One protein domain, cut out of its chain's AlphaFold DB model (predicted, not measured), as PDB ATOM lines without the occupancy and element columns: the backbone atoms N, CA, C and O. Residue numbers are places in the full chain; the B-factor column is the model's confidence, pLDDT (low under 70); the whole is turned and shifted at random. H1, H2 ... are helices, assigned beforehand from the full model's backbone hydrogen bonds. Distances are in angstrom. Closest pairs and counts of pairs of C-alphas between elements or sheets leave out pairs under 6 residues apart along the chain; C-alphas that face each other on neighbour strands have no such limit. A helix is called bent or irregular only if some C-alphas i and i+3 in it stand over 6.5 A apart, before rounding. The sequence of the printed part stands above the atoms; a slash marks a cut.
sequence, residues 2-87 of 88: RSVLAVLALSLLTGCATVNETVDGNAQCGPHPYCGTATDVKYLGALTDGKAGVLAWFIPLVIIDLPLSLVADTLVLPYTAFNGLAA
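What this domain is: This is residues 2 to 87 of the 88 residues of the protein "Uncharacterized protein YceK" of Pseudomonas sp. OV467 (UniProt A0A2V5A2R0). A long helical hairpin, H3 and H4a, has the short helix H2 packed slantwise across both near the end away from residues 49 to 54. Near that same end H4 turns off into H4b, while residues 2 to 10 of H1 stick out to another side. The printed part has 86 residues with four named helices, H1, H2, H3 and H4 in that order, and no named strand: all helix. It is only just compact, close to loose, with a radius of gyration of the C-alphas of 14.1 A, and flat, spanning 40 by 39 by 20 A.

How they stand to each other: H1, residues 2 to 12, touches no helix. H2, residues 16 to 23, touches H3, residues 35 to 48, at a steep tilt of 43 degrees, opposite ways, a helical hairpin; the closest C-alphas, of Thr 18 and Gly 36, are 3.9 A apart, and H3 touches with residues 35 to 40 alone. H4, residues 53 to 87, is one helix by its hydrogen bonds but bent: C-alphas 75 and 78 are 7.3 A apart. Its arms H4a, residues 53 to 75, and H4b, residues 78 to 87, are about perpendicular at 84 degrees. H4a is irregular, with C-alphas 57 and 60 7.2 A apart, and has a kink of 49 degrees near residue 61. H3 and H4a form a helical hairpin and touch at a shallow tilt of 19 degrees, opposite ways; their closest C-alphas, of Leu 47 and Ala 56, are 5.2 A apart. H2 touches H4a, with residues 65 to 73 of H4a alone, at a steep tilt of 58 degrees; the closest C-alphas are those of Thr 18 and Ser 69, 5.4 A. H4b touches no helix. Every O i to N i+4 pair is within hydrogen-bond range in H1, H2 and H3, against 12 of 19 in H4a and 4 of 6 in H4b.

Where its parts are: H1 begins at C-alpha 2 (210.632, 164.588, 128.222) and is 15.4 A long; H2 is 10.7 A and H3 19.9 A. H4a measures 34.3 A from C-alpha 53 (229.952, 191.840, 152.381), and H4b 14.5 A to C-alpha 87 (192.573, 184.034, 158.335).

The domain as a whole: The two C-alphas farthest apart, of Arg 2 and Lys 51, are 44.0 A apart. The printed part has no cut; the link from H2 to H3, 11 residues, is long, and the other two are tight. The mean pLDDT of the printed part is 79.5, with 21 residues under 70, among them residues 8 to 14 and 82 to 87.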
ATOM      1  N   ARG A   2     211.028 163.200 128.553       77.88
ATOM      2  CA  ARG A   2     210.632 164.588 128.222       77.88
ATOM      3  C   ARG A   2     209.718 165.261 129.261       77.88
ATOM      4  O   ARG A   2     209.959 166.401 129.627       77.88
ATOM      5  N   SER A   3     208.732 164.538 129.788       75.19
ATOM      6  CA  SER A   3     207.811 165.064 130.808       75.19
ATOM      7  C   SER A   3     208.475 165.270 132.174       75.19
ATOM      8  O   SER A   3     208.114 166.193 132.886       75.19
ATOM      9  N   VAL A   4     209.474 164.452 132.523       78.12
ATOM     10  CA  VAL A   4     210.223 164.581 133.787       78.12
ATOM     11  C   VAL A   4     211.099 165.832 133.756       78.12
ATOM     12  O   VAL A   4     211.099 166.599 134.707       78.12
ATOM     13  N   LEU A   5     211.779 166.080 132.632       76.56
ATOM     14  CA  LEU A   5     212.541 167.312 132.405       76.56
ATOM     15  C   LEU A   5     211.650 168.556 132.419       76.56
ATOM     16  O   LEU A   5     212.054 169.576 132.960       76.56
ATOM     17  N   ALA A   6     210.439 168.467 131.863       73.19
ATOM     18  CA  ALA A   6     209.478 169.562 131.912       73.19
ATOM     19  C   ALA A   6     209.021 169.847 133.349       73.19
ATOM     20  O   ALA A   6     209.079 170.989 133.774       73.19
ATOM     21  N   VAL A   7     208.640 168.826 134.125       71.62
ATOM     22  CA  VAL A   7     208.258 169.000 135.538       71.62
ATOM     23  C   VAL A   7     209.413 169.576 136.359       71.62
ATOM     24  O   VAL A   7     209.194 170.489 137.145       71.62
ATOM     25  N   LEU A   8     210.643 169.111 136.125       68.81
ATOM     26  CA  LEU A   8     211.830 169.631 136.801       68.81
ATOM     27  C   LEU A   8     212.106 171.098 136.423       68.81
ATOM     28  O   LEU A   8     212.375 171.924 137.291       68.81
ATOM     29  N   ALA A   9     211.979 171.443 135.138       66.56
ATOM     30  CA  ALA A   9     212.096 172.819 134.661       66.56
ATOM     31  C   ALA A   9     210.989 173.719 135.228       66.56
ATOM     32  O   ALA A   9     211.273 174.838 135.630       66.56
ATOM     33  N   LEU A  10     209.749 173.228 135.331       63.62
ATOM     34  CA  LEU A  10     208.660 173.953 135.984       63.62
ATOM     35  C   LEU A  10     208.901 174.133 137.488       63.62
ATOM     36  O   LEU A  10     208.612 175.205 138.001       63.62
ATOM     37  N   SER A  11     209.478 173.150 138.184       64.31
ATOM     38  CA  SER A  11     209.858 173.307 139.598       64.31
ATOM     39  C   SER A  11     211.035 174.262 139.815       64.31
ATOM     40  O   SER A  11     211.173 174.827 140.887       64.31
ATOM     41  N   LEU A  12     211.872 174.482 138.798       63.25
ATOM     42  CA  LEU A  12     212.904 175.526 138.821       63.25
ATOM     43  C   LEU A  12     212.320 176.924 138.551       63.25
ATOM     44  O   LEU A  12     212.992 177.915 138.800       63.25
ATOM     45  N   LEU A  13     211.094 177.000 138.021       64.69
ATOM     46  CA  LEU A  13     210.374 178.243 137.730       64.69
ATOM     47  C   LEU A  13     209.421 178.656 138.863       64.69
ATOM     48  O   LEU A  13     208.847 179.740 138.804       64.69
ATOM     49  N   THR A  14     209.214 177.810 139.875       66.38
ATOM     50  CA  THR A  14     208.487 178.201 141.085       66.38
ATOM     51  C   THR A  14     209.442 179.031 141.931       66.38
ATOM     52  O   THR A  14     210.360 178.452 142.506       66.38
ATOM     53  N   GLY A  15     209.283 180.359 141.953       72.69
ATOM     54  CA  GLY A  15     210.165 181.252 142.715       72.69
ATOM     55  C   GLY A  15     210.435 180.716 144.119       72.69
ATOM     56  O   GLY A  15     209.500 180.321 144.828       72.69
ATOM     57  N   CYS A  16     211.712 180.628 144.491       79.62
ATOM     58  CA  CYS A  16     212.139 179.994 145.736       79.62
ATOM     59  C   CYS A  16     211.535 180.729 146.931       79.62
ATOM     60  O   CYS A  16     211.044 180.087 147.863       79.62
ATOM     61  N   ALA A  17     211.501 182.064 146.869       78.19
ATOM     62  CA  ALA A  17     210.846 182.878 147.880       78.19
ATOM     63  C   ALA A  17     209.345 182.569 147.995       78.19
ATOM     64  O   ALA A  17     208.858 182.350 149.100       78.19
ATOM     65  N   THR A  18     208.604 182.458 146.885       80.56
ATOM     66  CA  THR A  18     207.171 182.107 146.929       80.56
ATOM     67  C   THR A  18     206.932 180.742 147.570       80.56
ATOM     68  O   THR A  18     206.027 180.598 148.391       80.56
ATOM     69  N   VAL A  19     207.732 179.725 147.236       76.31
ATOM     70  CA  VAL A  19     207.596 178.388 147.846       76.31
ATOM     71  C   VAL A  19     207.875 178.446 149.347       76.31
ATOM     72  O   VAL A  19     207.110 177.884 150.130       76.31
ATOM     73  N   ASN A  20     208.926 179.158 149.754       79.31
ATOM     74  CA  ASN A  20     209.270 179.318 151.162       79.31
ATOM     75  C   ASN A  20     208.128 179.981 151.943       79.31
ATOM     76  O   ASN A  20     207.696 179.474 152.969       79.31
ATOM     77  N   GLU A  21     207.571 181.065 151.411       76.31
ATOM     78  CA  GLU A  21     206.514 181.828 152.080       76.31
ATOM     79  C   GLU A  21     205.139 181.136 152.058       76.31
ATOM     80  O   GLU A  21     204.273 181.461 152.867       76.31
ATOM     81  N   THR A  22     204.915 180.178 151.153       73.19
ATOM     82  CA  THR A  22     203.634 179.455 151.048       73.19
ATOM     83  C   THR A  22     203.611 178.119 151.787       73.19
ATOM     84  O   THR A  22     202.529 177.669 152.168       73.19
ATOM     85  N   VAL A  23     204.768 177.474 151.980       72.88
ATOM     86  CA  VAL A  23     204.870 176.124 152.567       72.88
ATOM     87  C   VAL A  23     205.514 176.130 153.957       72.88
ATOM     88  O   VAL A  23     205.201 175.250 154.762       72.88
ATOM     89  N   ASP A  24     206.395 177.085 154.267       67.62
ATOM     90  CA  ASP A  24     207.067 177.138 155.569       67.62
ATOM     91  C   ASP A  24     206.131 177.689 156.663       67.62
ATOM     92  O   ASP A  24     205.399 178.661 156.476       67.62
ATOM     93  N   GLY A  25     206.187 177.080 157.850       60.22
ATOM     94  CA  GLY A  25     205.489 177.554 159.048       60.22
ATOM     95  C   GLY A  25     206.085 178.835 159.646       60.22
ATOM     96  O   GLY A  25     205.478 179.412 160.545       60.22
ATOM     97  N   ASN A  26     207.246 179.287 159.156       64.44
ATOM     98  CA  ASN A  26     207.892 180.552 159.529       64.44
ATOM     99  C   ASN A  26     207.826 181.612 158.417       64.44
ATOM    100  O   ASN A  26     208.753 182.415 158.286       64.44
ATOM    101  N   ALA A  27     206.762 181.613 157.607       69.94
ATOM    102  CA  ALA A  27     206.544 182.639 156.588       69.94
ATOM    103  C   ALA A  27     206.740 184.049 157.179       69.94
ATOM    104  O   ALA A  27     206.144 184.400 158.202       69.94
ATOM    105  N   GLN A  28     207.585 184.865 156.547       69.38
ATOM    106  CA  GLN A  28     207.888 186.218 157.009       69.38
ATOM    107  C   GLN A  28     206.719 187.182 156.807       69.38
ATOM    108  O   GLN A  28     206.663 188.216 157.476       69.38
ATOM    109  N   CYS A  29     205.811 186.877 155.881       70.50
ATOM    110  CA  CYS A  29     204.730 187.778 155.491       70.50
ATOM    111  C   CYS A  29     203.315 187.267 155.803       70.50
ATOM    112  O   CYS A  29     202.396 188.075 155.770       70.50
ATOM    113  N   GLY A  30     203.106 185.972 156.075       65.81
ATOM    114  CA  GLY A  30     201.762 185.383 156.184       65.81
ATOM    115  C   GLY A  30     200.992 185.323 154.845       65.81
ATOM    116  O   GLY A  30     201.591 185.428 153.777       65.81
ATOM    117  N   PRO A  31     199.657 185.138 154.846       66.12
ATOM    118  CA  PRO A  31     198.880 184.953 153.620       66.12
ATOM    119  C   PRO A  31     198.599 186.293 152.919       66.12
ATOM    120  O   PRO A  31     197.472 186.788 152.895       66.12
ATOM    121  N   HIS A  32     199.640 186.893 152.347       74.06
ATOM    122  CA  HIS A  32     199.564 188.149 151.607       74.06
ATOM    123  C   HIS A  32     199.850 187.945 150.111       74.06
ATOM    124  O   HIS A  32     200.745 187.173 149.754       74.06
ATOM    125  N   PRO A  33     199.133 188.652 149.214       82.81
ATOM    126  CA  PRO A  33     199.437 188.634 147.788       82.81
ATOM    127  C   PRO A  33     200.867 189.105 147.518       82.81
ATOM    128  O   PRO A  33     201.326 190.071 148.126       82.81
ATOM    129  N   TYR A  34     201.534 188.461 146.558       84.62
ATOM    130  CA  TYR A  34     202.884 188.826 146.111       84.62
ATOM    131  C   TYR A  34     203.968 188.772 147.191       84.62
ATOM    132  O   TYR A  34     204.938 189.534 147.156       84.62
ATOM    133  N   CYS A  35     203.799 187.893 148.175       86.81
ATOM    134  CA  CYS A  35     204.743 187.811 149.269       86.81
ATOM    135  C   CYS A  35     206.149 187.371 148.836       86.81
ATOM    136  O   CYS A  35     207.116 188.012 149.245       86.81
ATOM    137  N   GLY A  36     206.285 186.334 147.999       88.00
ATOM    138  CA  GLY A  36     207.602 185.887 147.537       88.00
ATOM    139  C   GLY A  36     208.354 187.017 146.832       88.00
ATOM    140  O   GLY A  36     209.502 187.313 147.153       88.00
ATOM    141  N   THR A  37     207.646 187.748 145.971       90.88
ATOM    142  CA  THR A  37     208.159 188.934 145.275       90.88
ATOM    143  C   THR A  37     208.597 190.029 146.254       90.88
ATOM    144  O   THR A  37     209.660 190.627 146.088       90.88
ATOM    145  N   ALA A  38     207.801 190.312 147.290       90.19
ATOM    146  CA  ALA A  38     208.144 191.307 148.306       90.19
ATOM    147  C   ALA A  38     209.390 190.900 149.113       90.19
ATOM    148  O   ALA A  38     210.248 191.739 149.408       90.19
ATOM    149  N   THR A  39     209.508 189.611 149.433       89.81
ATOM    150  CA  THR A  39     210.670 189.026 150.101       89.81
ATOM    151  C   THR A  39     211.932 189.168 149.246       89.81
ATOM    152  O   THR A  39     212.952 189.638 149.757       89.81
ATOM    153  N   ASP A  40     211.862 188.897 147.942       90.25
ATOM    154  CA  ASP A  40     212.994 189.084 147.024       90.25
ATOM    155  C   ASP A  40     213.445 190.542 146.933       90.25
ATOM    156  O   ASP A  40     214.641 190.831 146.989       90.25
ATOM    157  N   VAL A  41     212.505 191.489 146.868       92.25
ATOM    158  CA  VAL A  41     212.826 192.925 146.877       92.25
ATOM    159  C   VAL A  41     213.529 193.325 148.176       92.25
ATOM    160  O   VAL A  41     214.511 194.072 148.147       92.25
ATOM    161  N   LYS A  42     213.068 192.811 149.321       90.69
ATOM    162  CA  LYS A  42     213.691 193.058 150.629       90.69
ATOM    163  C   LYS A  42     215.109 192.488 150.686       90.69
ATOM    164  O   LYS A  42     216.017 193.185 151.142       90.69
ATOM    165  N   TYR A  43     215.317 191.263 150.200       89.56
ATOM    166  CA  TYR A  43     216.648 190.664 150.114       89.56
ATOM    167  C   TYR A  43     217.557 191.447 149.177       89.56
ATOM    168  O   TYR A  43     218.682 191.757 149.553       89.56
ATOM    169  N   LEU A  44     217.076 191.841 148.000       92.50
ATOM    170  CA  LEU A  44     217.862 192.634 147.063       92.50
ATOM    171  C   LEU A  44     218.271 193.981 147.673       92.50
ATOM    172  O   LEU A  44     219.427 194.380 147.550       92.50
ATOM    173  N   GLY A  45     217.364 194.653 148.387       91.69
ATOM    174  CA  GLY A  45     217.673 195.872 149.136       91.69
ATOM    175  C   GLY A  45     218.750 195.646 150.202       91.69
ATOM    176  O   GLY A  45     219.718 196.398 150.265       91.69
ATOM    177  N   ALA A  46     218.635 194.571 150.988       90.00
ATOM    178  CA  ALA A  46     219.631 194.205 151.996       90.00
ATOM    179  C   ALA A  46     220.989 193.814 151.389       90.00
ATOM    180  O   ALA A  46     222.026 194.056 151.992       90.00
ATOM    181  N   LEU A  47     221.004 193.221 150.194       91.75
ATOM    182  CA  LEU A  47     222.233 192.835 149.500       91.75
ATOM    183  C   LEU A  47     222.925 194.014 148.798       91.75
ATOM    184  O   LEU A  47     224.131 193.963 148.559       91.75
ATOM    185  N   THR A  48     222.177 195.068 148.464       91.50
ATOM    186  CA  THR A  48     222.671 196.248 147.729       91.50
ATOM    187  C   THR A  48     222.975 197.451 148.623       91.50
ATOM    188  O   THR A  48     223.487 198.457 148.136       91.50
ATOM    189  N   ASP A  49     222.758 197.345 149.936       89.88
ATOM    190  CA  ASP A  49     222.987 198.411 150.923       89.88
ATOM    191  C   ASP A  49     224.474 198.757 151.180       89.88
ATOM    192  O   ASP A  49     224.793 199.620 152.002       89.88
ATOM    193  N   GLY A  50     225.396 198.074 150.493       84.75
ATOM    194  CA  GLY A  50     226.843 198.236 150.631       84.75
ATOM    195  C   GLY A  50     227.446 197.589 151.884       84.75
ATOM    196  O   GLY A  50     228.661 197.652 152.065       84.75
ATOM    197  N   LYS A  51     226.635 196.951 152.738       90.50
ATOM    198  CA  LYS A  51     227.045 196.300 153.998       90.50
ATOM    199  C   LYS A  51     226.944 194.774 153.952       90.50
ATOM    200  O   LYS A  51     227.424 194.110 154.867       90.50
ATOM    201  N   ALA A  52     226.395 194.210 152.879       86.00
ATOM    202  CA  ALA A  52     226.202 192.769 152.706       86.00
ATOM    203  C   ALA A  52     227.498 191.929 152.646       86.00
ATOM    204  O   ALA A  52     227.456 190.709 152.817       86.00
ATOM    205  N   GLY A  53     228.664 192.542 152.411       91.12
ATOM    206  CA  GLY A  53     229.952 191.840 152.381       91.12
ATOM    207  C   GLY A  53     229.962 190.684 151.373       91.12
ATOM    208  O   GLY A  53     229.637 190.864 150.202       91.12
ATOM    209  N   VAL A  54     230.315 189.477 151.829       90.50
ATOM    210  CA  VAL A  54     230.347 188.269 150.979       90.50
ATOM    211  C   VAL A  54     228.950 187.876 150.478       90.50
ATOM    212  O   VAL A  54     228.837 187.287 149.407       90.50
ATOM    213  N   LEU A  55     227.875 188.250 151.182       89.00
ATOM    214  CA  LEU A  55     226.511 187.913 150.763       89.00
ATOM    215  C   LEU A  55     226.101 188.618 149.461       89.00
ATOM    216  O   LEU A  55     225.254 188.098 148.741       89.00
ATOM    217  N   ALA A  56     226.739 189.737 149.097       91.44
ATOM    218  CA  ALA A  56     226.484 190.433 147.831       91.44
ATOM    219  C   ALA A  56     226.722 189.544 146.589       91.44
ATOM    220  O   ALA A  56     226.153 189.793 145.528       91.44
ATOM    221  N   TRP A  57     227.501 188.463 146.713       92.50
ATOM    222  CA  TRP A  57     227.691 187.481 145.638       92.50
ATOM    223  C   TRP A  57     226.404 186.745 145.240       92.50
ATOM    224  O   TRP A  57     226.341 186.193 144.143       92.50
ATOM    225  N   PHE A  58     225.370 186.762 146.084       87.88
ATOM    226  CA  PHE A  58     224.072 186.150 145.796       87.88
ATOM    227  C   PHE A  58     223.100 187.071 145.044       87.88
ATOM    228  O   PHE A  58     222.039 186.607 144.634       87.88
ATOM    229  N   ILE A  59     223.456 188.339 144.791       90.94
ATOM    230  CA  ILE A  59     222.621 189.285 144.026       90.94
ATOM    231  C   ILE A  59     222.117 188.689 142.695       90.94
ATOM    232  O   ILE A  59     220.922 188.807 142.428       90.94
ATOM    233  N   PRO A  60     222.944 188.009 141.869       91.12
ATOM    234  CA  PRO A  60     222.465 187.430 140.615       91.12
ATOM    235  C   PRO A  60     221.364 186.382 140.806       91.12
ATOM    236  O   PRO A  60     220.474 186.293 139.969       91.12
ATOM    237  N   LEU A  61     221.400 185.615 141.903       87.50
ATOM    238  CA  LEU A  61     220.355 184.633 142.196       87.50
ATOM    239  C   LEU A  61     219.040 185.325 142.545       87.50
ATOM    240  O   LEU A  61     218.015 184.948 141.999       87.50
ATOM    241  N   VAL A  62     219.078 186.377 143.367       88.56
ATOM    242  CA  VAL A  62     217.874 187.148 143.727       88.56
ATOM    243  C   VAL A  62     217.280 187.856 142.505       88.56
ATOM    244  O   VAL A  62     216.066 187.907 142.346       88.56
ATOM    245  N   ILE A  63     218.120 188.352 141.590       90.75
ATOM    246  CA  ILE A  63     217.660 188.949 140.323       90.75
ATOM    247  C   ILE A  63     216.935 187.919 139.445       90.75
ATOM    248  O   ILE A  63     215.973 188.277 138.769       90.75
ATOM    249  N   ILE A  64     217.395 186.664 139.431       90.12
ATOM    250  CA  ILE A  64     216.746 185.578 138.684       90.12
ATOM    251  C   ILE A  64     215.476 185.107 139.395       90.12
ATOM    252  O   ILE A  64     214.489 184.833 138.716       90.12
ATOM    253  N   ASP A  65     215.486 185.018 140.726       87.44
ATOM    254  CA  ASP A  65     214.346 184.522 141.503       87.44
ATOM    255  C   ASP A  65     213.166 185.499 141.463       87.44
ATOM    256  O   ASP A  65     212.039 185.074 141.261       87.44
ATOM    257  N   LEU A  66     213.414 186.813 141.491       90.56
ATOM    258  CA  LEU A  66     212.367 187.843 141.510       90.56
ATOM    259  C   LEU A  66     211.286 187.691 140.414       90.56
ATOM    260  O   LEU A  66     210.098 187.680 140.751       90.56
ATOM    261  N   PRO A  67     211.606 187.564 139.106       90.88
ATOM    262  CA  PRO A  67     210.580 187.330 138.089       90.88
ATOM    263  C   PRO A  67     209.890 185.965 138.232       90.88
ATOM    264  O   PRO A  67     208.727 185.836 137.848       90.88
ATOM    265  N   LEU A  68     210.566 184.953 138.781       90.00
ATOM    266  CA  LEU A  68     209.984 183.630 139.019       90.00
ATOM    267  C   LEU A  68     209.018 183.656 140.204       90.00
ATOM    268  O   LEU A  68     207.924 183.103 140.104       90.00
ATOM    269  N   SER A  69     209.371 184.365 141.275       88.50
ATOM    270  CA  SER A  69     208.505 184.652 142.416       88.50
ATOM    271  C   SER A  69     207.287 185.461 141.988       88.50
ATOM    272  O   SER A  69     206.176 185.126 142.376       88.50
ATOM    273  N   LEU A  70     207.436 186.434 141.083       90.06
ATOM    274  CA  LEU A  70     206.292 187.172 140.536       90.06
ATOM    275  C   LEU A  70     205.312 186.261 139.783       90.06
ATOM    276  O   LEU A  70     204.092 186.363 139.955       90.06
ATOM    277  N   VAL A  71     205.832 185.367 138.936       90.12
ATOM    278  CA  VAL A  71     205.006 184.399 138.203       90.12
ATOM    279  C   VAL A  71     204.343 183.425 139.174       90.12
ATOM    280  O   VAL A  71     203.132 183.218 139.090       90.12
ATOM    281  N   ALA A  72     205.099 182.865 140.117       86.38
ATOM    282  CA  ALA A  72     204.587 181.927 141.107       86.38
ATOM    283  C   ALA A  72     203.519 182.573 142.004       86.38
ATOM    284  O   ALA A  72     202.428 182.024 142.139       86.38
ATOM    285  N   ASP A  73     203.769 183.773 142.525       86.81
ATOM    286  CA  ASP A  73     202.810 184.539 143.323       86.81
ATOM    287  C   ASP A  73     201.524 184.821 142.539       86.81
ATOM    288  O   ASP A  73     200.432 184.718 143.091       86.81
ATOM    289  N   THR A  74     201.630 185.123 141.240       87.81
ATOM    290  CA  THR A  74     200.456 185.341 140.378       87.81
ATOM    291  C   THR A  74     199.648 184.056 140.191       87.81
ATOM    292  O   THR A  74     198.418 184.084 140.239       87.81
ATOM    293  N   LEU A  75     200.316 182.913 140.005       85.81
ATOM    294  CA  LEU A  75     199.656 181.611 139.862       85.81
ATOM    295  C   LEU A  75     198.984 181.154 141.163       85.81
ATOM    296  O   LEU A  75     197.930 180.519 141.122       85.81
ATOM    297  N   VAL A  76     199.570 181.494 142.313       81.75
ATOM    298  CA  VAL A  76     199.063 181.149 143.651       81.75
ATOM    299  C   VAL A  76     198.160 182.263 144.217       81.75
ATOM    300  O   VAL A  76     197.579 182.124 145.295       81.75
ATOM    301  N   LEU A  77     197.939 183.350 143.469       82.31
ATOM    302  CA  LEU A  77     197.102 184.478 143.882       82.31
ATOM    303  C   LEU A  77     195.661 184.079 144.244       82.31
ATOM    304  O   LEU A  77     195.175 184.540 145.272       82.31
ATOM    305  N   PRO A  78     194.961 183.199 143.496       80.94
ATOM    306  CA  PRO A  78     193.632 182.751 143.904       80.94
ATOM    307  C   PRO A  78     193.666 182.034 145.258       80.94
ATOM    308  O   PRO A  78     192.835 182.296 146.120       80.94
ATOM    309  N   TYR A  79     194.657 181.169 145.478       73.62
ATOM    310  CA  TYR A  79     194.817 180.441 146.737       73.62
ATOM    311  C   TYR A  79     195.091 181.390 147.912       73.62
ATOM    312  O   TYR A  79     194.437 181.282 148.947       73.62
ATOM    313  N   THR A  80     196.007 182.350 147.744       69.69
ATOM    314  CA  THR A  80     196.317 183.349 148.782       69.69
ATOM    315  C   THR A  80     195.164 184.318 149.019       69.69
ATOM    316  O   THR A  80     194.906 184.661 150.166       69.69
ATOM    317  N   ALA A  81     194.407 184.703 147.990       71.12
ATOM    318  CA  ALA A  81     193.212 185.524 148.151       71.12
ATOM    319  C   ALA A  81     192.123 184.784 148.945       71.12
ATOM    320  O   ALA A  81     191.607 185.328 149.915       71.12
ATOM    321  N   PHE A  82     191.798 183.535 148.589       67.06
ATOM    322  CA  PHE A  82     190.720 182.789 149.251       67.06
ATOM    323  C   PHE A  82     191.087 182.292 150.657       67.06
ATOM    324  O   PHE A  82     190.234 182.316 151.539       67.06
ATOM    325  N   ASN A  83     192.340 181.891 150.897       63.69
ATOM    326  CA  ASN A  83     192.777 181.423 152.219       63.69
ATOM    327  C   ASN A  83     193.322 182.542 153.116       63.69
ATOM    328  O   ASN A  83     193.241 182.425 154.335       63.69
ATOM    329  N   GLY A  84     193.829 183.639 152.549       54.72
ATOM    330  CA  GLY A  84     194.219 184.829 153.311       54.72
ATOM    331  C   GLY A  84     193.027 185.624 153.835       54.72
ATOM    332  O   GLY A  84     193.091 186.138 154.946       54.72
ATOM    333  N   LEU A  85     191.906 185.634 153.102       47.62
ATOM    334  CA  LEU A  85     190.627 186.178 153.583       47.62
ATOM    335  C   LEU A  85     189.994 185.337 154.702       47.62
ATOM    336  O   LEU A  85     189.225 185.873 155.491       47.62
ATOM    337  N   ALA A  86     190.291 184.037 154.781       45.78
ATOM    338  CA  ALA A  86     189.761 183.151 155.822       45.78
ATOM    339  C   ALA A  86     190.539 183.224 157.153       45.78
ATOM    340  O   ALA A  86     190.090 182.658 158.148       45.78
ATOM    341  N   ALA A  87     191.704 183.882 157.165       46.97
ATOM    342  CA  ALA A  87     192.573 184.034 158.335       46.97
ATOM    343  C   ALA A  87     192.507 185.438 158.982       46.97
ATOM    344  O   ALA A  87     193.244 185.693 159.936       46.97
TER     345      ALA A  87